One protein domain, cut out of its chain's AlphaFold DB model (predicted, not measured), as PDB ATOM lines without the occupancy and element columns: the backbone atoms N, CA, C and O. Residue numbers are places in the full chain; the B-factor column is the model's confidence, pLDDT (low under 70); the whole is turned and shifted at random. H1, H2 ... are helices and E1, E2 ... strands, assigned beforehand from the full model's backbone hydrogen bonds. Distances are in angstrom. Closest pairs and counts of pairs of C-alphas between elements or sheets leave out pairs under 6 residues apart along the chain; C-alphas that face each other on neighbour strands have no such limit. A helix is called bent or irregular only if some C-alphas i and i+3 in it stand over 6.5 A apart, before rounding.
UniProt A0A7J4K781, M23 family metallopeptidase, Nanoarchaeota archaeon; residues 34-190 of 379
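Overview. This is residues 34 to 190 of the 379 residues of the protein "M23 family metallopeptidase" of Nanoarchaeota archaeon (UniProt A0A7J4K781). Two lobes stand side by side along the longest axis: one holds the strongly twisted sheet E1 E2 E3 with H3 across it and H2 beside H3, the other the two-stranded sheet E4 E5 with H6 and H5. H4 lies in the chain between the lobes, and H1, at the first printed residues, comes near E4 before the chain enters the first lobe. The printed part has 157 residues with six named helices and five named strands, in the order H1 E1 E2 H2 H3 E3 H4 E4 H5 H6 E5; both sheets are antiparallel, and the class is mixed, helices and strands. The whole is compact, with a radius of gyration of the C-alphas of 16.0 A, yet elongated, spanning 51 by 31 by 26 A.

Along the chain. The larger sheet has E1, residues 44 to 48, E2, residues 55 to 62 and 20.7 A long, and E3, residues 100 to 104. H2 is residues 69 to 77, and H3, residues 80 to 89, measures 15.0 A. H3 is irregular: C-alphas 81 and 84 are 7.4 A apart. The smaller sheet has E4, residues 121 to 125, and E5, residues 177 to 181, ending with C-alpha 181 at (7.249, 2.717, -1.964). H1, residues 34 to 41, begins with C-alpha 34 at (11.378, 4.721, 10.533). H4 is residues 110 to 118, H5 residues 137 to 144, and H6, residues 151 to 161, is 15.5 A long.

Arrangement. E1 and E2 form a hairpin, with N 45 and O 58 2.9 A apart; E2 is the inner strand, and N 61 of E2 is 2.7 A from O 101 of E3. H3 is on this sheet, over E3 at a height of 9.7 A, and runs across the strands at 70 degrees on the local plane. H2 only grazes the sheet and touches H3, about perpendicular at 76 degrees, closest at the C-alphas of Gly 74 and Glu 80, 4.7 A. H2 and H6 only just touch, with 3 pairs of C-alphas within 8 A, closest Leu 75 and Arg 156, 6.4 A. H6 touches H5 at 77 degrees, about perpendicular, closest at the C-alphas of Ala 141 and Lys 154, 5.6 A; helix packing is mostly crossed. The closest C-alphas of H6 and E5 are those of Leu 161 and Leu 179, 6.3 A. N 124 of E4 is 2.8 A from O 178 of E5. H4 is close to but not clearly touching H6; the closest C-alphas, of Leu 112 and Leu 157, are 7.2 A apart. The closest C-alphas of H1 and E4 are those of Ala 36 and Phe 121, 6.0 A. Every O i to N i+4 pair is within hydrogen-bond range in H1, H2, H4, H5 and H6, and 4 of 6 are in H3.

Size, cuts and confidence. The two C-alphas farthest apart, of Lys 53 and Glu 131, are 53.9 A apart. The printed part has no cut. The links E4 to H5 and H6 to E5 are long, with 11 and 15 residues. The mean pLDDT of the printed part is 76.2; 47 residues are under 70, among them residues 34 to 42, 124 to 136 and 166 to 175.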
ATOM      1  N   ALA A  34      10.096   4.987   9.907       55.38
ATOM      2  CA  ALA A  34      11.378   4.721  10.533       55.38
ATOM      3  C   ALA A  34      11.891   3.283  10.321       55.38
ATOM      4  O   ALA A  34      13.071   3.136  10.033       55.38
ATOM      5  N   ASP A  35      11.042   2.254  10.381       57.88
ATOM      6  CA  ASP A  35      11.424   0.836  10.257       57.88
ATOM      7  C   ASP A  35      11.785   0.452   8.823       57.88
ATOM      8  O   ASP A  35      12.742  -0.281   8.579       57.88
ATOM      9  N   ALA A  36      11.060   0.973   7.834       57.03
ATOM     10  CA  ALA A  36      11.419   0.728   6.442       57.03
ATOM     11  C   ALA A  36      12.681   1.499   6.033       57.03
ATOM     12  O   ALA A  36      13.547   0.964   5.341       57.03
ATOM     13  N   ARG A  37      12.814   2.750   6.498       58.31
ATOM     14  CA  ARG A  37      14.043   3.529   6.308       58.31
ATOM     15  C   ARG A  37      15.227   2.885   7.015       58.31
ATOM     16  O   ARG A  37      16.292   2.831   6.416       58.31
ATOM     17  N   SER A  38      15.056   2.371   8.232       59.56
ATOM     18  CA  SER A  38      16.116   1.655   8.942       59.56
ATOM     19  C   SER A  38      16.478   0.361   8.213       59.56
ATOM     20  O   SER A  38      17.658   0.136   7.971       59.56
ATOM     21  N   SER A  39      15.497  -0.414   7.742       60.44
ATOM     22  CA  SER A  39      15.713  -1.639   6.953       60.44
ATOM     23  C   SER A  39      16.526  -1.391   5.677       60.44
ATOM     24  O   SER A  39      17.459  -2.132   5.383       60.44
ATOM     25  N   LEU A  40      16.233  -0.311   4.946       59.31
ATOM     26  CA  LEU A  40      17.001   0.097   3.763       59.31
ATOM     27  C   LEU A  40      18.375   0.681   4.111       59.31
ATOM     28  O   LEU A  40      19.353   0.429   3.409       59.31
ATOM     29  N   HIS A  41      18.477   1.436   5.205       58.81
ATOM     30  CA  HIS A  41      19.752   1.965   5.686       58.81
ATOM     31  C   HIS A  41      20.710   0.837   6.099       58.81
ATOM     32  O   HIS A  41      21.899   0.910   5.808       58.81
ATOM     33  N   ILE A  42      20.180  -0.248   6.678       54.75
ATOM     34  CA  ILE A  42      20.924  -1.467   7.040       54.75
ATOM     35  C   ILE A  42      21.538  -2.164   5.807       54.75
ATOM     36  O   ILE A  42      22.504  -2.917   5.944       54.75
ATOM     37  N   GLN A  43      21.038  -1.900   4.594       70.31
ATOM     38  CA  GLN A  43      21.596  -2.467   3.364       70.31
ATOM     39  C   GLN A  43      22.736  -1.640   2.747       70.31
ATOM     40  O   GLN A  43      23.454  -2.174   1.904       70.31
ATOM     41  N   TYR A  44      22.965  -0.379   3.128       81.44
ATOM     42  CA  TYR A  44      24.126   0.372   2.631       81.44
ATOM     43  C   TYR A  44      25.355   0.132   3.518       81.44
ATOM     44  O   TYR A  44      25.338   0.396   4.715       81.44
ATOM     45  N   GLU A  45      26.453  -0.337   2.920       86.19
ATOM     46  CA  GLU A  45      27.720  -0.608   3.609       86.19
ATOM     47  C   GLU A  45      28.842   0.242   2.994       86.19
ATOM     48  O   GLU A  45      28.981   0.309   1.768       86.19
ATOM     49  N   MET A  46      29.659   0.889   3.831       89.19
ATOM     50  CA  MET A  46      30.869   1.573   3.366       89.19
ATOM     51  C   MET A  46      31.910   0.533   2.960       89.19
ATOM     52  O   MET A  46      32.281  -0.339   3.744       89.19
ATOM     53  N   ARG A  47      32.369   0.601   1.710       89.12
ATOM     54  CA  ARG A  47      33.266  -0.392   1.118       89.12
ATOM     55  C   ARG A  47      34.402   0.317   0.398       89.12
ATOM     56  O   ARG A  47      34.183   1.266  -0.353       89.12
ATOM     57  N   LYS A  48      35.622  -0.187   0.574       89.88
ATOM     58  CA  LYS A  48      36.798   0.353  -0.106       89.88
ATOM     59  C   LYS A  48      36.712   0.087  -1.605       89.88
ATOM     60  O   LYS A  48      36.731  -1.067  -2.036       89.88
ATOM     61  N   ASN A  49      36.665   1.146  -2.406       87.62
ATOM     62  CA  ASN A  49      36.688   1.031  -3.855       87.62
ATOM     63  C   ASN A  49      38.056   0.468  -4.298       87.62
ATOM     64  O   ASN A  49      39.102   1.050  -3.993       87.62
ATOM     65  N   PRO A  50      38.089  -0.658  -5.030       84.38
ATOM     66  CA  PRO A  50      39.343  -1.303  -5.402       84.38
ATOM     67  C   PRO A  50      40.168  -0.501  -6.418       84.38
ATOM     68  O   PRO A  50      41.380  -0.714  -6.486       84.38
ATOM     69  N   ILE A  51      39.542   0.417  -7.162       82.44
ATOM     70  CA  ILE A  51      40.164   1.292  -8.162       82.44
ATOM     71  C   ILE A  51      40.675   2.572  -7.493       82.44
ATOM     72  O   ILE A  51      41.870   2.847  -7.530       82.44
ATOM     73  N   THR A  52      39.796   3.335  -6.840       86.50
ATOM     74  CA  THR A  52      40.139   4.660  -6.284       86.50
ATOM     75  C   THR A  52      40.770   4.597  -4.894       86.50
ATOM     76  O   THR A  52      41.292   5.600  -4.417       86.50
ATOM     77  N   LYS A  53      40.707   3.434  -4.228       89.19
ATOM     78  CA  LYS A  53      41.171   3.179  -2.851       89.19
ATOM     79  C   LYS A  53      40.472   3.997  -1.759       89.19
ATOM     80  O   LYS A  53      40.872   3.881  -0.602       89.19
ATOM     81  N   LYS A  54      39.434   4.762  -2.097       90.50
ATOM     82  CA  LYS A  54      38.585   5.495  -1.149       90.50
ATOM     83  C   LYS A  54      37.387   4.647  -0.741       90.50
ATOM     84  O   LYS A  54      36.932   3.817  -1.527       90.50
ATOM     85  N   ASP A  55      36.870   4.869   0.460       91.44
ATOM     86  CA  ASP A  55      35.622   4.243   0.881       91.44
ATOM     87  C   ASP A  55      34.441   4.900   0.165       91.44
ATOM     88  O   ASP A  55      34.347   6.125   0.079       91.44
ATOM     89  N   GLU A  56      33.545   4.077  -0.374       91.25
ATOM     90  CA  GLU A  56      32.302   4.523  -0.992       91.25
ATOM     91  C   GLU A  56      31.115   3.683  -0.495       91.25
ATOM     92  O   GLU A  56      31.281   2.491  -0.212       91.25
ATOM     93  N   PRO A  57      29.911   4.271  -0.375       90.69
ATOM     94  CA  PRO A  57      28.722   3.524   0.014       90.69
ATOM     95  C   PRO A  57      28.301   2.568  -1.104       90.69
ATOM     96  O   PRO A  57      28.227   2.948  -2.277       90.69
ATOM     97  N   ALA A  58      27.974   1.331  -0.739       90.94
ATOM     98  CA  ALA A  58      27.482   0.321  -1.664       90.94
ATOM     99  C   ALA A  58      26.257  -0.402  -1.101       90.94
ATOM    100  O   ALA A  58      26.212  -0.739   0.079       90.94
ATOM    101  N   LEU A  59      25.278  -0.660  -1.967       87.94
ATOM    102  CA  LEU A  59      24.090  -1.432  -1.630       87.94
ATOM    103  C   LEU A  59      24.453  -2.917  -1.541       87.94
ATOM    104  O   LEU A  59      24.950  -3.491  -2.512       87.94
ATOM    105  N   LYS A  60      24.212  -3.522  -0.384       87.81
ATOM    106  CA  LYS A  60      24.443  -4.931  -0.071       87.81
ATOM    107  C   LYS A  60      23.237  -5.764  -0.493       87.81
ATOM    108  O   LYS A  60      22.137  -5.562   0.001       87.81
ATOM    109  N   ILE A  61      23.472  -6.740  -1.361       82.38
ATOM    110  CA  ILE A  61      22.448  -7.603  -1.949       82.38
ATOM    111  C   ILE A  61      22.766  -9.066  -1.629       82.38
ATOM    112  O   ILE A  61      23.822  -9.556  -2.048       82.38
ATOM    113  N   PRO A  62      21.866  -9.807  -0.969       77.31
ATOM    114  CA  PRO A  62      22.025 -11.243  -0.788       77.31
ATOM    115  C   PRO A  62      21.806 -11.980  -2.119       77.31
ATOM    116  O   PRO A  62      20.729 -11.935  -2.714       77.31
ATOM    117  N   LEU A  63      22.818 -12.704  -2.604       74.56
ATOM    118  CA  LEU A  63      22.685 -13.479  -3.835       74.56
ATOM    119  C   LEU A  63      21.768 -14.682  -3.666       74.56
ATOM    120  O   LEU A  63      21.887 -15.472  -2.726       74.56
ATOM    121  N   ARG A  64      20.940 -14.879  -4.689       67.19
ATOM    122  CA  ARG A  64      20.088 -16.051  -4.874       67.19
ATOM    123  C   ARG A  64      20.562 -16.876  -6.078       67.19
ATOM    124  O   ARG A  64      21.334 -16.406  -6.917       67.19
ATOM    125  N   TYR A  65      20.117 -18.127  -6.174       56.72
ATOM    126  CA  TYR A  65      20.448 -19.008  -7.298       56.72
ATOM    127  C   TYR A  65      19.995 -18.420  -8.642       56.72
ATOM    128  O   TYR A  65      18.879 -17.925  -8.756       56.72
ATOM    129  N   GLY A  66      20.835 -18.575  -9.673       60.03
ATOM    130  CA  GLY A  66      20.495 -18.226 -11.060       60.03
ATOM    131  C   GLY A  66      20.887 -16.813 -11.498       60.03
ATOM    132  O   GLY A  66      20.638 -16.449 -12.643       60.03
ATOM    133  N   VAL A  67      21.537 -16.038 -10.630       70.69
ATOM    134  CA  VAL A  67      21.872 -14.633 -10.889       70.69
ATOM    135  C   VAL A  67      23.242 -14.478 -11.566       70.69
ATOM    136  O   VAL A  67      24.203 -15.160 -11.205       70.69
ATOM    137  N   SER A  68      23.337 -13.571 -12.546       82.00
ATOM    138  CA  SER A  68      24.578 -13.181 -13.238       82.00
ATOM    139  C   SER A  68      24.942 -11.718 -12.949       82.00
ATOM    140  O   SER A  68      24.076 -10.922 -12.590       82.00
ATOM    141  N   TYR A  69      26.212 -11.335 -13.138       85.06
ATOM    142  CA  TYR A  69      26.621  -9.928 -12.995       85.06
ATOM    143  C   TYR A  69      25.923  -9.018 -14.015       85.06
ATOM    144  O   TYR A  69      25.591  -7.891 -13.669       85.06
ATOM    145  N   ALA A  70      25.655  -9.512 -15.229       81.12
ATOM    146  CA  ALA A  70      24.913  -8.769 -16.247       81.12
ATOM    147  C   ALA A  70      23.477  -8.481 -15.802       81.12
ATOM    148  O   ALA A  70      23.045  -7.332 -15.822       81.12
ATOM    149  N   LEU A  71      22.792  -9.499 -15.270       81.88
ATOM    150  CA  LEU A  71      21.450  -9.343 -14.718       81.88
ATOM    151  C   LEU A  71      21.438  -8.345 -13.553       81.88
ATOM    152  O   LEU A  71      20.608  -7.443 -13.531       81.88
ATOM    153  N   LEU A  72      22.381  -8.458 -12.610       85.88
ATOM    154  CA  LEU A  72      22.513  -7.498 -11.505       85.88
ATOM    155  C   LEU A  72      22.794  -6.082 -12.015       85.88
ATOM    156  O   LEU A  72      22.215  -5.121 -11.523       85.88
ATOM    157  N   SER A  73      23.645  -5.942 -13.028       88.88
ATOM    158  CA  SER A  73      23.935  -4.649 -13.636       88.88
ATOM    159  C   SER A  73      22.673  -4.028 -14.231       88.88
ATOM    160  O   SER A  73      22.340  -2.892 -13.889       88.88
ATOM    161  N   GLY A  74      21.927  -4.774 -15.048       86.31
ATOM    162  CA  GLY A  74      20.657  -4.309 -15.605       86.31
ATOM    163  C   GLY A  74      19.651  -3.932 -14.514       86.31
ATOM    164  O   GLY A  74      19.080  -2.843 -14.545       86.31
ATOM    165  N   LEU A  75      19.500  -4.783 -13.496       83.69
ATOM    166  CA  LEU A  75      18.548  -4.580 -12.403       83.69
ATOM    167  C   LEU A  75      18.904  -3.414 -11.480       83.69
ATOM    168  O   LEU A  75      18.006  -2.714 -11.041       83.69
ATOM    169  N   TYR A  76      20.165  -3.133 -11.183       86.56
ATOM    170  CA  TYR A  76      20.493  -2.102 -10.185       86.56
ATOM    171  C   TYR A  76      20.968  -0.792 -10.811       86.56
ATOM    172  O   TYR A  76      20.741   0.277 -10.249       86.56
ATOM    173  N   THR A  77      21.539  -0.852 -12.012       88.38
ATOM    174  CA  THR A  77      22.131   0.316 -12.688       88.38
ATOM    175  C   THR A  77      21.349   0.769 -13.920       88.38
ATOM    176  O   THR A  77      21.644   1.806 -14.498       88.38
ATOM    177  N   GLY A  78      20.346  -0.010 -14.342       84.75
ATOM    178  CA  GLY A  78      19.529   0.271 -15.526       84.75
ATOM    179  C   GLY A  78      20.195  -0.107 -16.839       84.75
ATOM    180  O   GLY A  78      19.612   0.069 -17.903       84.75
ATOM    181  N   THR A  79      21.406  -0.659 -16.786       84.50
ATOM    182  CA  THR A  79      22.153  -1.071 -17.968       84.50
ATOM    183  C   THR A  79      23.099  -2.218 -17.649       84.50
ATOM    184  O   THR A  79      23.660  -2.303 -16.560       84.50
ATOM    185  N   GLU A  80      23.343  -3.104 -18.610       87.44
ATOM    186  CA  GLU A  80      24.351  -4.161 -18.462       87.44
ATOM    187  C   GLU A  80      25.785  -3.646 -18.660       87.44
ATOM    188  O   GLU A  80      26.748  -4.345 -18.347       87.44
ATOM    189  N   LYS A  81      25.966  -2.404 -19.129       89.12
ATOM    190  CA  LYS A  81      27.296  -1.827 -19.387       89.12
ATOM    191  C   LYS A  81      28.172  -1.743 -18.129       89.12
ATOM    192  O   LYS A  81      29.390  -1.849 -18.230       89.12
ATOM    193  N   ASN A  82      27.560  -1.655 -16.947       92.25
ATOM    194  CA  ASN A  82      28.260  -1.569 -15.660       92.25
ATOM    195  C   ASN A  82      28.658  -2.937 -15.071       92.25
ATOM    196  O   ASN A  82      29.208  -3.002 -13.971       92.25
ATOM    197  N   THR A  83      28.430  -4.039 -15.796       91.56
ATOM    198  CA  THR A  83      28.732  -5.412 -15.349       91.56
ATOM    199  C   THR A  83      30.164  -5.555 -14.849       91.56
ATOM    200  O   THR A  83      30.402  -6.122 -13.781       91.56
ATOM    201  N   ARG A  84      31.127  -5.036 -15.620       90.56
ATOM    202  CA  ARG A  84      32.554  -5.180 -15.321       90.56
ATOM    203  C   ARG A  84      32.951  -4.389 -14.078       90.56
ATOM    204  O   ARG A  84      33.680  -4.912 -13.243       90.56
ATOM    205  N   ASP A  85      32.418  -3.183 -13.923       91.50
ATOM    206  CA  ASP A  85      32.652  -2.340 -12.752       91.50
ATOM    207  C   ASP A  85      32.131  -3.001 -11.475       91.50
ATOM    208  O   ASP A  85      32.842  -3.055 -10.473       91.50
ATOM    209  N   ILE A  86      30.921  -3.571 -11.524       92.38
ATOM    210  CA  ILE A  86      30.344  -4.315 -10.399       92.38
ATOM    211  C   ILE A  86      31.198  -5.546 -10.083       92.38
ATOM    212  O   ILE A  86      31.485  -5.827  -8.918       92.38
ATOM    213  N   GLN A  87      31.631  -6.283 -11.104       93.12
ATOM    214  CA  GLN A  87      32.457  -7.470 -10.920       93.12
ATOM    215  C   GLN A  87      33.804  -7.128 -10.263       93.12
ATOM    216  O   GLN A  87      34.192  -7.785  -9.294       93.12
ATOM    217  N   ILE A  88      34.473  -6.066 -10.722       91.38
ATOM    218  CA  ILE A  88      35.726  -5.569 -10.139       91.38
ATOM    219  C   ILE A  88      35.502  -5.113  -8.697       91.38
ATOM    220  O   ILE A  88      36.275  -5.491  -7.817       91.38
ATOM    221  N   PHE A  89      34.425  -4.365  -8.434       93.56
ATOM    222  CA  PHE A  89      34.074  -3.899  -7.089       93.56
ATOM    223  C   PHE A  89      33.901  -5.052  -6.091       93.56
ATOM    224  O   PHE A  89      34.253  -4.939  -4.920       93.56
ATOM    225  N   ASN A  90      33.431  -6.204  -6.571       92.38
ATOM    226  CA  ASN A  90      33.262  -7.422  -5.780       92.38
ATOM    227  C   ASN A  90      34.475  -8.373  -5.847       92.38
ATOM    228  O   ASN A  90      34.379  -9.549  -5.483       92.38
ATOM    229  N   GLY A  91      35.634  -7.875  -6.289       89.31
ATOM    230  CA  GLY A  91      36.901  -8.608  -6.302       89.31
ATOM    231  C   GLY A  91      36.984  -9.699  -7.367       89.31
ATOM    232  O   GLY A  91      37.679 -10.690  -7.168       89.31
ATOM    233  N   ASN A  92      36.241  -9.559  -8.470       87.56
ATOM    234  CA  ASN A  92      36.161 -10.527  -9.568       87.56
ATOM    235  C   ASN A  92      35.776 -11.951  -9.133       87.56
ATOM    236  O   ASN A  92      36.046 -12.926  -9.838       87.56
ATOM    237  N   LYS A  93      35.115 -12.083  -7.979       84.44
ATOM    238  CA  LYS A  93      34.720 -13.380  -7.433       84.44
ATOM    239  C   LYS A  93      33.570 -13.980  -8.228       84.44
ATOM    240  O   LYS A  93      32.684 -13.279  -8.727       84.44
ATOM    241  N   ARG A  94      33.558 -15.311  -8.302       82.06
ATOM    242  CA  ARG A  94      32.431 -16.067  -8.845       82.06
ATOM    243  C   ARG A  94      31.189 -15.854  -7.973       82.06
ATOM    244  O   ARG A  94      31.286 -15.765  -6.752       82.06
ATOM    245  N   LEU A  95      30.022 -15.801  -8.609       81.50
ATOM    246  CA  LEU A  95      28.744 -15.700  -7.911       81.50
ATOM    247  C   LEU A  95      28.387 -17.032  -7.232       81.50
ATOM    248  O   LEU A  95      28.294 -18.062  -7.905       81.50
ATOM    249  N   VAL A  96      28.203 -17.004  -5.911       74.00
ATOM    250  CA  VAL A  96      27.813 -18.152  -5.077       74.00
ATOM    251  C   VAL A  96      26.522 -17.814  -4.334       74.00
ATOM    252  O   VAL A  96      26.370 -16.714  -3.815       74.00
ATOM    253  N   ASN A  97      25.575 -18.751  -4.293       72.31
ATOM    254  CA  ASN A  97      24.308 -18.545  -3.594       72.31
ATOM    255  C   ASN A  97      24.532 -18.262  -2.099       72.31
ATOM    256  O   ASN A  97      25.339 -18.938  -1.466       72.31
ATOM    257  N   GLY A  98      23.797 -17.295  -1.547       68.00
ATOM    258  CA  GLY A  98      23.884 -16.901  -0.140       68.00
ATOM    259  C   GLY A  98      25.009 -15.916   0.191       68.00
ATOM    260  O   GLY A  98      25.047 -15.420   1.311       68.00
ATOM    261  N   GLN A  99      25.905 -15.593  -0.751       82.44
ATOM    262  CA  GLN A  99      26.900 -14.537  -0.534       82.44
ATOM    263  C   GLN A  99      26.290 -13.152  -0.765       82.44
ATOM    264  O   GLN A  99      25.395 -13.000  -1.592       82.44
ATOM    265  N   ASN A 100      26.835 -12.126  -0.118       87.44
ATOM    266  CA  ASN A 100      26.461 -10.747  -0.415       87.44
ATOM    267  C   ASN A 100      27.272 -10.203  -1.596       87.44
ATOM    268  O   ASN A 100      28.486 -10.405  -1.674       87.44
ATOM    269  N   ILE A 101      26.599  -9.497  -2.499       89.81
ATOM    270  CA  ILE A 101      27.200  -8.680  -3.553       89.81
ATOM    271  C   ILE A 101      26.887  -7.222  -3.285       89.81
ATOM    272  O   ILE A 101      25.845  -6.887  -2.741       89.81
ATOM    273  N   TYR A 102      27.811  -6.358  -3.672       91.75
ATOM    274  CA  TYR A 102      27.764  -4.944  -3.365       91.75
ATOM    275  C   TYR A 102      27.701  -4.134  -4.654       91.75
ATOM    276  O   TYR A 102      28.563  -4.293  -5.521       91.75
ATOM    277  N   ILE A 103      26.698  -3.269  -4.785       91.50
ATOM    278  CA  ILE A 103      26.562  -2.358  -5.927       91.50
ATOM    279  C   ILE A 103      26.925  -0.946  -5.467       91.50
ATOM    280  O   ILE A 103      26.228  -0.402  -4.608       91.50
ATOM    281  N   PRO A 104      27.994  -0.336  -6.005       92.25
ATOM    282  CA  PRO A 104      28.377   1.030  -5.658       92.25
ATOM    283  C   PRO A 104      27.219   2.014  -5.842       92.25
ATOM    284  O   PRO A 104      26.590   2.017  -6.902       92.25
ATOM    285  N   LYS A 105      26.979   2.900  -4.863       90.25
ATOM    286  CA  LYS A 105      25.892   3.898  -4.924       90.25
ATOM    287  C   LYS A 105      25.965   4.745  -6.197       90.25
ATOM    288  O   LYS A 105      24.938   5.003  -6.808       90.25
ATOM    289  N   ARG A 106      27.177   5.102  -6.645       90.88
ATOM    290  CA  ARG A 106      27.426   5.876  -7.879       90.88
ATOM    291  C   ARG A 106      26.941   5.202  -9.170       90.88
ATOM    292  O   ARG A 106      26.809   5.876 -10.182       90.88
ATOM    293  N   LEU A 107      26.781   3.877  -9.159       92.00
ATOM    294  CA  LEU A 107      26.313   3.102 -10.311       92.00
ATOM    295  C   LEU A 107      24.810   2.843 -10.249       92.00
ATOM    296  O   LEU A 107      24.248   2.370 -11.232       92.00
ATOM    297  N   LEU A 108      24.165   3.090  -9.107       88.88
ATOM    298  CA  LEU A 108      22.736   2.868  -8.981       88.88
ATOM    299  C   LEU A 108      21.981   3.810  -9.915       88.88
ATOM    300  O   LEU A 108      22.330   4.975 -10.088       88.88
ATOM    301  N   ASP A 109      20.927   3.271 -10.511       86.88
ATOM    302  CA  ASP A 109      20.028   4.025 -11.367       86.88
ATOM    303  C   ASP A 109      19.446   5.243 -10.614       86.88
ATOM    304  O   ASP A 109      19.001   5.123  -9.473       86.88
ATOM    305  N   ASN A 110      19.437   6.427 -11.236       83.56
ATOM    306  CA  ASN A 110      19.002   7.667 -10.573       83.56
ATOM    307  C   ASN A 110      17.534   7.617 -10.122       83.56
ATOM    308  O   ASN A 110      17.176   8.203  -9.099       83.56
ATOM    309  N   LYS A 111      16.680   6.911 -10.871       79.69
ATOM    310  CA  LYS A 111      15.269   6.728 -10.531       79.69
ATOM    311  C   LYS A 111      15.154   5.813  -9.316       79.69
ATOM    312  O   LYS A 111      14.465   6.174  -8.366       79.69
ATOM    313  N   LEU A 112      15.902   4.708  -9.296       78.75
ATOM    314  CA  LEU A 112      16.035   3.839  -8.126       78.75
ATOM    315  C   LEU A 112      16.529   4.621  -6.901       78.75
ATOM    316  O   LEU A 112      15.862   4.605  -5.875       78.75
ATOM    317  N   LEU A 113      17.627   5.368  -7.022       78.69
ATOM    318  CA  LEU A 113      18.160   6.214  -5.951       78.69
ATOM    319  C   LEU A 113      17.121   7.202  -5.428       78.69
ATOM    320  O   LEU A 113      16.918   7.297  -4.223       78.69
ATOM    321  N   SER A 114      16.422   7.900  -6.326       78.44
ATOM    322  CA  SER A 114      15.373   8.838  -5.929       78.44
ATOM    323  C   SER A 114      14.252   8.149  -5.153       78.44
ATOM    324  O   SER A 114      13.715   8.735  -4.218       78.44
ATOM    325  N   ILE A 115      13.930   6.902  -5.509       74.81
ATOM    326  CA  ILE A 115      12.865   6.141  -4.867       74.81
ATOM    327  C   ILE A 115      13.312   5.618  -3.501       74.81
ATOM    328  O   ILE A 115      12.522   5.668  -2.563       74.81
ATOM    329  N   LEU A 116      14.562   5.169  -3.384       71.31
ATOM    330  CA  LEU A 116      15.151   4.679  -2.138       71.31
ATOM    331  C   LEU A 116      15.387   5.808  -1.122       71.31
ATOM    332  O   LEU A 116      15.027   5.659   0.042       71.31
ATOM    333  N   ASP A 117      15.932   6.947  -1.558       67.94
ATOM    334  CA  ASP A 117      16.341   8.038  -0.660       67.94
ATOM    335  C   ASP A 117      15.155   8.937  -0.232       67.94
ATOM    336  O   ASP A 117      15.197   9.538   0.844       67.94
ATOM    337  N   LYS A 118      14.089   9.061  -1.043       63.97
ATOM    338  CA  LYS A 118      13.025  10.068  -0.813       63.97
ATOM    339  C   LYS A 118      11.713   9.517  -0.259       63.97
ATOM    340  O   LYS A 118      10.920  10.299   0.266       63.97
ATOM    341  N   ASN A 119      11.459   8.212  -0.343       64.06
ATOM    342  CA  ASN A 119      10.119   7.691  -0.075       64.06
ATOM    343  C   ASN A 119       9.908   7.131   1.331       64.06
ATOM    344  O   ASN A 119      10.829   6.771   2.067       64.06
ATOM    345  N   LYS A 120       8.627   7.100   1.695       66.75
ATOM    346  CA  LYS A 120       8.078   6.257   2.754       66.75
ATOM    347  C   LYS A 120       7.748   4.901   2.118       66.75
ATOM    348  O   LYS A 120       7.487   4.839   0.917       66.75
ATOM    349  N   PHE A 121       7.757   3.825   2.891       71.19
ATOM    350  CA  PHE A 121       7.393   2.497   2.389       71.19
ATOM    351  C   PHE A 121       6.242   1.940   3.209       71.19
ATOM    352  O   PHE A 121       6.095   2.274   4.385       71.19
ATOM    353  N   VAL A 122       5.449   1.090   2.570       67.56
ATOM    354  CA  VAL A 122       4.388   0.310   3.203       67.56
ATOM    355  C   VAL A 122       4.661  -1.157   2.918       67.56
ATOM    356  O   VAL A 122       5.141  -1.513   1.841       67.56
ATOM    357  N   THR A 123       4.380  -1.997   3.906       71.69
ATOM    358  CA  THR A 123       4.468  -3.445   3.776       71.69
ATOM    359  C   THR A 123       3.073  -3.994   3.534       71.69
ATOM    360  O   THR A 123       2.173  -3.794   4.345       71.69
ATOM    361  N   PHE A 124       2.913  -4.689   2.416       69.00
ATOM    362  CA  PHE A 124       1.699  -5.395   2.035       69.00
ATOM    363  C   PHE A 124       1.867  -6.876   2.299       69.00
ATOM    364  O   PHE A 124       2.929  -7.424   2.026       69.00
ATOM    365  N   GLU A 125       0.824  -7.525   2.788       68.75
ATOM    366  CA  GLU A 125       0.775  -8.975   2.895       68.75
ATOM    367  C   GLU A 125      -0.071  -9.495   1.734       68.75
ATOM    368  O   GLU A 125      -1.229  -9.101   1.567       68.75
ATOM    369  N   ILE A 126       0.523 -10.324   0.876       66.62
ATOM    370  CA  ILE A 126      -0.236 -10.943  -0.210       66.62
ATOM    371  C   ILE A 126      -1.088 -12.057   0.385       66.62
ATOM    372  O   ILE A 126      -0.611 -13.171   0.564       66.62
ATOM    373  N   ASP A 127      -2.352 -11.762   0.643       59.97
ATOM    374  CA  ASP A 127      -3.371 -12.765   0.934       59.97
ATOM    375  C   ASP A 127      -4.181 -12.983  -0.340       59.97
ATOM    376  O   ASP A 127      -4.672 -12.029  -0.933       59.97
ATOM    377  N   THR A 128      -4.271 -14.222  -0.807       53.19
ATOM    378  CA  THR A 128      -5.039 -14.538  -2.018       53.19
ATOM    379  C   THR A 128      -6.368 -15.206  -1.712       53.19
ATOM    380  O   THR A 128      -7.112 -15.495  -2.643       53.19
ATOM    381  N   GLN A 129      -6.662 -15.477  -0.434       49.50
ATOM    382  CA  GLN A 129      -7.865 -16.162   0.055       49.50
ATOM    383  C   GLN A 129      -8.294 -17.379  -0.789       49.50
ATOM    384  O   GLN A 129      -9.472 -17.711  -0.891       49.50
ATOM    385  N   GLY A 130      -7.334 -18.080  -1.404       45.78
ATOM    386  CA  GLY A 130      -7.604 -19.215  -2.287       45.78
ATOM    387  C   GLY A 130      -8.225 -18.888  -3.657       45.78
ATOM    388  O   GLY A 130      -8.565 -19.828  -4.380       45.78
ATOM    389  N   GLU A 131      -8.353 -17.619  -4.051       38.19
ATOM    390  CA  GLU A 131      -8.672 -17.204  -5.426       38.19
ATOM    391  C   GLU A 131      -7.428 -17.272  -6.337       38.19
ATOM    392  O   GLU A 131      -6.343 -17.654  -5.890       38.19
ATOM    393  N   GLN A 132      -7.556 -16.967  -7.642       43.53
ATOM    394  CA  GLN A 132      -6.378 -16.879  -8.520       43.53
ATOM    395  C   GLN A 132      -5.421 -15.824  -7.966       43.53
ATOM    396  O   GLN A 132      -5.628 -14.625  -8.115       43.53
ATOM    397  N   GLY A 133      -4.387 -16.308  -7.286       53.00
ATOM    398  CA  GLY A 133      -3.474 -15.452  -6.570       53.00
ATOM    399  C   GLY A 133      -2.639 -14.593  -7.501       53.00
ATOM    400  O   GLY A 133      -2.253 -15.027  -8.588       53.00
ATOM    401  N   ILE A 134      -2.298 -13.402  -7.013       54.34
ATOM    402  CA  ILE A 134      -1.160 -12.617  -7.481       54.34
ATOM    403  C   ILE A 134       0.069 -13.534  -7.389       54.34
ATOM    404  O   ILE A 134       0.647 -13.748  -6.322       54.34
ATOM    405  N   GLY A 135       0.393 -14.194  -8.498       59.00
ATOM    406  CA  GLY A 135       1.412 -15.240  -8.547       59.00
ATOM    407  C   GLY A 135       2.769 -14.678  -8.930       59.00
ATOM    408  O   GLY A 135       3.807 -15.259  -8.599       59.00
ATOM    409  N   THR A 136       2.761 -13.537  -9.616       68.62
ATOM    410  CA  THR A 136       3.945 -12.890 -10.159       68.62
ATOM    411  C   THR A 136       4.052 -11.450  -9.687       68.62
ATOM    412  O   THR A 136       3.070 -10.798  -9.339       68.62
ATOM    413  N   LEU A 137       5.267 -10.921  -9.728       74.31
ATOM    414  CA  LEU A 137       5.502  -9.502  -9.514       74.31
ATOM    415  C   LEU A 137       4.794  -8.596 -10.521       74.31
ATOM    416  O   LEU A 137       4.522  -7.448 -10.185       74.31
ATOM    417  N   TRP A 138       4.522  -9.084 -11.734       75.38
ATOM    418  CA  TRP A 138       3.762  -8.329 -12.729       75.38
ATOM    419  C   TRP A 138       2.343  -8.087 -12.245       75.38
ATOM    420  O   TRP A 138       1.872  -6.960 -12.313       75.38
ATOM    421  N   ASP A 139       1.723  -9.115 -11.669       74.56
ATOM    422  CA  ASP A 139       0.381  -9.019 -11.102       74.56
ATOM    423  C   ASP A 139       0.376  -8.051  -9.907       74.56
ATOM    424  O   ASP A 139      -0.516  -7.213  -9.799       74.56
ATOM    425  N   VAL A 140       1.408  -8.090  -9.045       76.31
ATOM    426  CA  VAL A 140       1.556  -7.136  -7.921       76.31
ATOM    427  C   VAL A 140       1.672  -5.704  -8.443       76.31
ATOM    428  O   VAL A 140       0.995  -4.801  -7.953       76.31
ATOM    429  N   ALA A 141       2.553  -5.491  -9.420       81.12
ATOM    430  CA  ALA A 141       2.852  -4.181  -9.977       81.12
ATOM    431  C   ALA A 141       1.652  -3.577 -10.719       81.12
ATOM    432  O   ALA A 141       1.375  -2.388 -10.575       81.12
ATOM    433  N   ASP A 142       0.934  -4.388 -11.489       78.44
ATOM    434  CA  ASP A 142      -0.263  -3.973 -12.220       78.44
ATOM    435  C   ASP A 142      -1.428  -3.659 -11.266       78.44
ATOM    436  O   ASP A 142      -2.108  -2.633 -11.382       78.44
ATOM    437  N   THR A 143      -1.600  -4.504 -10.247       74.50
ATOM    438  CA  THR A 143      -2.704  -4.379  -9.294       74.50
ATOM    439  C   THR A 143      -2.501  -3.202  -8.347       74.50
ATOM    440  O   THR A 143      -3.393  -2.370  -8.213       74.50
ATOM    441  N   LEU A 144      -1.348  -3.100  -7.681       73.81
ATOM    442  CA  LEU A 144      -1.182  -2.209  -6.523       73.81
ATOM    443  C   LEU A 144      -0.477  -0.894  -6.841       73.81
ATOM    444  O   LEU A 144      -0.613   0.074  -6.085       73.81
ATOM    445  N   MET A 145       0.297  -0.841  -7.927       83.44
ATOM    446  CA  MET A 145       1.148   0.312  -8.190       83.44
ATOM    447  C   MET A 145       0.548   1.248  -9.242       83.44
ATOM    448  O   MET A 145       0.030   0.812 -10.266       83.44
ATOM    449  N   ASN A 146       0.664   2.552  -9.006       81.62
ATOM    450  CA  ASN A 146       0.212   3.632  -9.874       81.62
ATOM    451  C   ASN A 146       0.889   3.579 -11.257       81.62
ATOM    452  O   ASN A 146       2.100   3.377 -11.362       81.62
ATOM    453  N   ASP A 147       0.113   3.814 -12.311       81.00
ATOM    454  CA  ASP A 147       0.506   3.745 -13.723       81.00
ATOM    455  C   ASP A 147       1.433   4.870 -14.194       81.00
ATOM    456  O   ASP A 147       1.926   4.829 -15.318       81.00
ATOM    457  N   THR A 148       1.786   5.814 -13.316       82.19
ATOM    458  CA  THR A 148       2.838   6.818 -13.555       82.19
ATOM    459  C   THR A 148       4.185   6.202 -13.972       82.19
ATOM    460  O   THR A 148       5.026   6.870 -14.575       82.19
ATOM    461  N   TYR A 149       4.429   4.933 -13.636       79.81
ATOM    462  CA  TYR A 149       5.677   4.231 -13.923       79.81
ATOM    463  C   TYR A 149       5.448   3.072 -14.888       79.81
ATOM    464  O   TYR A 149       4.498   2.313 -14.742       79.81
ATOM    465  N   GLU A 150       6.378   2.868 -15.823       82.00
ATOM    466  CA  GLU A 150       6.367   1.683 -16.684       82.00
ATOM    467  C   GLU A 150       6.358   0.391 -15.860       82.00
ATOM    468  O   GLU A 150       7.088   0.272 -14.869       82.00
ATOM    469  N   ASN A 151       5.602  -0.609 -16.311       77.25
ATOM    470  CA  ASN A 151       5.424  -1.853 -15.564       77.25
ATOM    471  C   ASN A 151       6.756  -2.581 -15.294       77.25
ATOM    472  O   ASN A 151       7.026  -3.030 -14.182       77.25
ATOM    473  N   ASN A 152       7.675  -2.560 -16.263       75.56
ATOM    474  CA  ASN A 152       9.031  -3.095 -16.097       75.56
ATOM    475  C   ASN A 152       9.797  -2.385 -14.969       75.56
ATOM    476  O   ASN A 152      10.548  -3.018 -14.229       75.56
ATOM    477  N   THR A 153       9.603  -1.070 -14.822       79.56
ATOM    478  CA  THR A 153      10.203  -0.285 -13.736       79.56
ATOM    479  C   THR A 153       9.585  -0.670 -12.393       79.56
ATOM    480  O   THR A 153      10.326  -0.878 -11.432       79.56
ATOM    481  N   LYS A 154       8.253  -0.803 -12.326       84.94
ATOM    482  CA  LYS A 154       7.524  -1.232 -11.122       84.94
ATOM    483  C   LYS A 154       8.042  -2.590 -10.620       84.94
ATOM    484  O   LYS A 154       8.503  -2.695  -9.487       84.94
ATOM    485  N   VAL A 155       8.076  -3.598 -11.495       80.19
ATOM    486  CA  VAL A 155       8.569  -4.955 -11.191       80.19
ATOM    487  C   VAL A 155      10.030  -4.946 -10.754       80.19
ATOM    488  O   VAL A 155      10.391  -5.576  -9.760       80.19
ATOM    489  N   ARG A 156      10.878  -4.200 -11.467       81.19
ATOM    490  CA  ARG A 156      12.296  -4.046 -11.129       81.19
ATOM    491  C   ARG A 156      12.485  -3.456  -9.730       81.19
ATOM    492  O   ARG A 156      13.342  -3.928  -8.996       81.19
ATOM    493  N   LEU A 157      11.681  -2.467  -9.344       81.94
ATOM    494  CA  LEU A 157      11.724  -1.883  -8.002       81.94
ATOM    495  C   LEU A 157      11.308  -2.888  -6.929       81.94
ATOM    496  O   LEU A 157      12.003  -3.016  -5.925       81.94
ATOM    497  N   LEU A 158      10.230  -3.641  -7.158       82.88
ATOM    498  CA  LEU A 158       9.792  -4.678  -6.222       82.88
ATOM    499  C   LEU A 158      10.859  -5.766  -6.028       82.88
ATOM    500  O   LEU A 158      11.088  -6.180  -4.895       82.88
ATOM    501  N   LEU A 159      11.553  -6.172  -7.098       79.44
ATOM    502  CA  LEU A 159      12.681  -7.112  -7.034       79.44
ATOM    503  C   LEU A 159      13.860  -6.610  -6.200       79.44
ATOM    504  O   LEU A 159      14.574  -7.416  -5.614       79.44
ATOM    505  N   ILE A 160      14.102  -5.301  -6.204       78.81
ATOM    506  CA  ILE A 160      15.234  -4.687  -5.502       78.81
ATOM    507  C   ILE A 160      14.924  -4.504  -4.019       78.81
ATOM    508  O   ILE A 160      15.797  -4.704  -3.186       78.81
ATOM    509  N   LEU A 161      13.692  -4.114  -3.696       77.94
ATOM    510  CA  LEU A 161      13.281  -3.790  -2.328       77.94
ATOM    511  C   LEU A 161      13.033  -5.019  -1.455       77.94
ATOM    512  O   LEU A 161      13.046  -4.914  -0.232       77.94
ATOM    513  N   ASN A 162      12.749  -6.164  -2.072       78.75
ATOM    514  CA  ASN A 162      12.276  -7.346  -1.371       78.75
ATOM    515  C   ASN A 162      13.271  -8.495  -1.520       78.75
ATOM    516  O   ASN A 162      13.186  -9.286  -2.459       78.75
ATOM    517  N   ASP A 163      14.171  -8.621  -0.543       69.56
ATOM    518  CA  ASP A 163      15.257  -9.616  -0.501       69.56
ATOM    519  C   ASP A 163      14.794 -11.082  -0.619       69.56
ATOM    520  O   ASP A 163      15.581 -11.987  -0.936       69.56
ATOM    521  N   GLU A 164      13.526 -11.350  -0.311       65.44
ATOM    522  CA  GLU A 164      12.911 -12.673  -0.418       65.44
ATOM    523  C   GLU A 164      12.502 -13.037  -1.851       65.44
ATOM    524  O   GLU A 164      12.335 -14.222  -2.159       65.44
ATOM    525  N   ILE A 165      12.357 -12.053  -2.741       73.12
ATOM    526  CA  ILE A 165      11.920 -12.283  -4.117       73.12
ATOM    527  C   ILE A 165      13.133 -12.610  -4.985       73.12
ATOM    528  O   ILE A 165      14.121 -11.881  -5.036       73.12
ATOM    529  N   ASN A 166      13.077 -13.740  -5.694       66.50
ATOM    530  CA  ASN A 166      14.178 -14.140  -6.560       66.50
ATOM    531  C   ASN A 166      14.134 -13.338  -7.884       66.50
ATOM    532  O   ASN A 166      13.166 -13.456  -8.636       66.50
ATOM    533  N   PRO A 167      15.200 -12.591  -8.231       62.25
ATOM    534  CA  PRO A 167      15.237 -11.729  -9.417       62.25
ATOM    535  C   PRO A 167      15.203 -12.464 -10.755       62.25
ATOM    536  O   PRO A 167      14.904 -11.859 -11.778       62.25
ATOM    537  N   THR A 168      15.499 -13.762 -10.776       54.75
ATOM    538  CA  THR A 168      15.424 -14.582 -11.989       54.75
ATOM    539  C   THR A 168      14.000 -15.037 -12.289       54.75
ATOM    540  O   THR A 168      13.683 -15.301 -13.444       54.75
ATOM    541  N   ASN A 169      13.150 -15.177 -11.269       58.94
ATOM    542  CA  ASN A 169      11.831 -15.781 -11.436       58.94
ATOM    543  C   ASN A 169      10.668 -14.824 -11.125       58.94
ATOM    544  O   ASN A 169       9.584 -15.027 -11.659       58.94
ATOM    545  N   GLY A 170      10.892 -13.773 -10.327       61.88
ATOM    546  CA  GLY A 170       9.906 -12.735 -10.029       61.88
ATOM    547  C   GLY A 170       8.606 -13.258  -9.416       61.88
ATOM    548  O   GLY A 170       7.572 -12.610  -9.562       61.88
ATOM    549  N   PHE A 171       8.632 -14.432  -8.776       62.59
ATOM    550  CA  PHE A 171       7.452 -15.005  -8.134       62.59
ATOM    551  C   PHE A 171       7.330 -14.507  -6.706       62.59
ATOM    552  O   PHE A 171       8.297 -14.529  -5.943       62.59
ATOM    553  N   VAL A 172       6.111 -14.136  -6.349       64.06
ATOM    554  CA  VAL A 172       5.734 -13.771  -4.985       64.06
ATOM    555  C   VAL A 172       5.022 -14.943  -4.332       64.06
ATOM    556  O   VAL A 172       4.525 -15.808  -5.052       64.06
ATOM    557  N   ARG A 173       5.047 -15.053  -3.002       60.41
ATOM    558  CA  ARG A 173       4.408 -16.118  -2.210       60.41
ATOM    559  C   ARG A 173       3.109 -15.619  -1.573       60.41
ATOM    560  O   ARG A 173       2.938 -14.425  -1.379       60.41
ATOM    561  N   GLU A 174       2.211 -16.556  -1.277       61.19
ATOM    562  CA  GLU A 174       1.076 -16.284  -0.384       61.19
ATOM    563  C   GLU A 174       1.630 -15.982   1.018       61.19
ATOM    564  O   GLU A 174       2.679 -16.527   1.385       61.19
ATOM    565  N   ASP A 175       0.995 -15.048   1.719       61.38
ATOM    566  CA  ASP A 175       1.407 -14.444   2.992       61.38
ATOM    567  C   ASP A 175       2.779 -13.745   2.941       61.38
ATOM    568  O   ASP A 175       3.375 -13.400   3.967       61.38
ATOM    569  N   GLN A 176       3.321 -13.518   1.737       71.69
ATOM    570  CA  GLN A 176       4.581 -12.803   1.595       71.69
ATOM    571  C   GLN A 176       4.381 -11.326   1.890       71.69
ATOM    572  O   GLN A 176       3.511 -10.666   1.315       71.69
ATOM    573  N   LYS A 177       5.270 -10.797   2.728       74.25
ATOM    574  CA  LYS A 177       5.370  -9.368   2.984       74.25
ATOM    575  C   LYS A 177       6.163  -8.694   1.869       74.25
ATOM    576  O   LYS A 177       7.332  -9.010   1.663       74.25
ATOM    577  N   ILE A 178       5.530  -7.764   1.163       77.25
ATOM    578  CA  ILE A 178       6.142  -6.957   0.108       77.25
ATOM    579  C   ILE A 178       6.227  -5.506   0.553       77.25
ATOM    580  O   ILE A 178       5.218  -4.853   0.805       77.25
ATOM    581  N   LEU A 179       7.443  -4.977   0.597       79.00
ATOM    582  CA  LEU A 179       7.714  -3.555   0.691       79.00
ATOM    583  C   LEU A 179       7.448  -2.880  -0.652       79.00
ATOM    584  O   LEU A 179       8.038  -3.233  -1.679       79.00
ATOM    585  N   VAL A 180       6.601  -1.857  -0.612       80.25
ATOM    586  CA  VAL A 180       6.260  -1.008  -1.753       80.25
ATOM    587  C   VAL A 180       6.474   0.461  -1.365       80.25
ATOM    588  O   VAL A 180       6.051   0.878  -0.282       80.25
ATOM    589  N   PRO A 181       7.122   1.284  -2.212       78.44
ATOM    590  CA  PRO A 181       7.249   2.717  -1.964       78.44
ATOM    591  C   PRO A 181       5.887   3.405  -2.040       78.44
ATOM    592  O   PRO A 181       5.154   3.212  -3.008       78.44
ATOM    593  N   THR A 182       5.576   4.280  -1.086       75.19
ATOM    594  CA  THR A 182       4.274   4.964  -1.027       75.19
ATOM    595  C   THR A 182       3.979   5.812  -2.249       75.19
ATOM    596  O   THR A 182       2.832   5.905  -2.662       75.19
ATOM    597  N   SER A 183       5.008   6.399  -2.866       75.06
ATOM    598  CA  SER A 183       4.861   7.179  -4.099       75.06
ATOM    599  C   SER A 183       4.369   6.355  -5.286       75.06
ATOM    600  O   SER A 183       3.950   6.920  -6.289       75.06
ATOM    601  N   LEU A 184       4.501   5.030  -5.210       78.62
ATOM    602  CA  LEU A 184       4.108   4.114  -6.267       78.62
ATOM    603  C   LEU A 184       2.766   3.467  -5.991       78.62
ATOM    604  O   LEU A 184       2.309   2.752  -6.858       78.62
ATOM    605  N   ILE A 185       2.144   3.670  -4.834       78.62
ATOM    606  CA  ILE A 185       0.900   2.991  -4.470       78.62
ATOM    607  C   ILE A 185      -0.284   3.748  -5.067       78.62
ATOM    608  O   ILE A 185      -0.366   4.970  -4.953       78.62
ATOM    609  N   ASN A 186      -1.220   3.017  -5.672       76.56
ATOM    610  CA  ASN A 186      -2.547   3.552  -5.939       76.56
ATOM    611  C   ASN A 186      -3.435   3.293  -4.711       76.56
ATOM    612  O   ASN A 186      -3.895   2.173  -4.495       76.56
ATOM    613  N   THR A 187      -3.649   4.328  -3.899       69.88
ATOM    614  CA  THR A 187      -4.424   4.233  -2.653       69.88
ATOM    615  C   THR A 187      -5.890   3.890  -2.879       69.88
ATOM    616  O   THR A 187      -6.505   3.306  -1.997       69.88
ATOM    617  N   ASP A 188      -6.435   4.184  -4.059       67.88
ATOM    618  CA  ASP A 188      -7.844   3.925  -4.379       67.88
ATOM    619  C   ASP A 188      -8.105   2.436  -4.635       67.88
ATOM    620  O   ASP A 188      -9.231   1.961  -4.503       67.88
ATOM    621  N   LYS A 189      -7.054   1.679  -4.980       64.38
ATOM    622  CA  LYS A 189      -7.110   0.225  -5.179       64.38
ATOM    623  C   LYS A 189      -6.908  -0.564  -3.881       64.38
ATOM    624  O   LYS A 189      -6.981  -1.792  -3.894       64.38
ATOM    625  N   ILE A 190      -6.632   0.113  -2.766       59.78
ATOM    626  CA  ILE A 190      -6.442  -0.525  -1.464       59.78
ATOM    627  C   ILE A 190      -7.795  -0.700  -0.777       59.78
ATOM    628  O   ILE A 190      -8.468   0.270  -0.431       59.78
TER     629      ILE A 190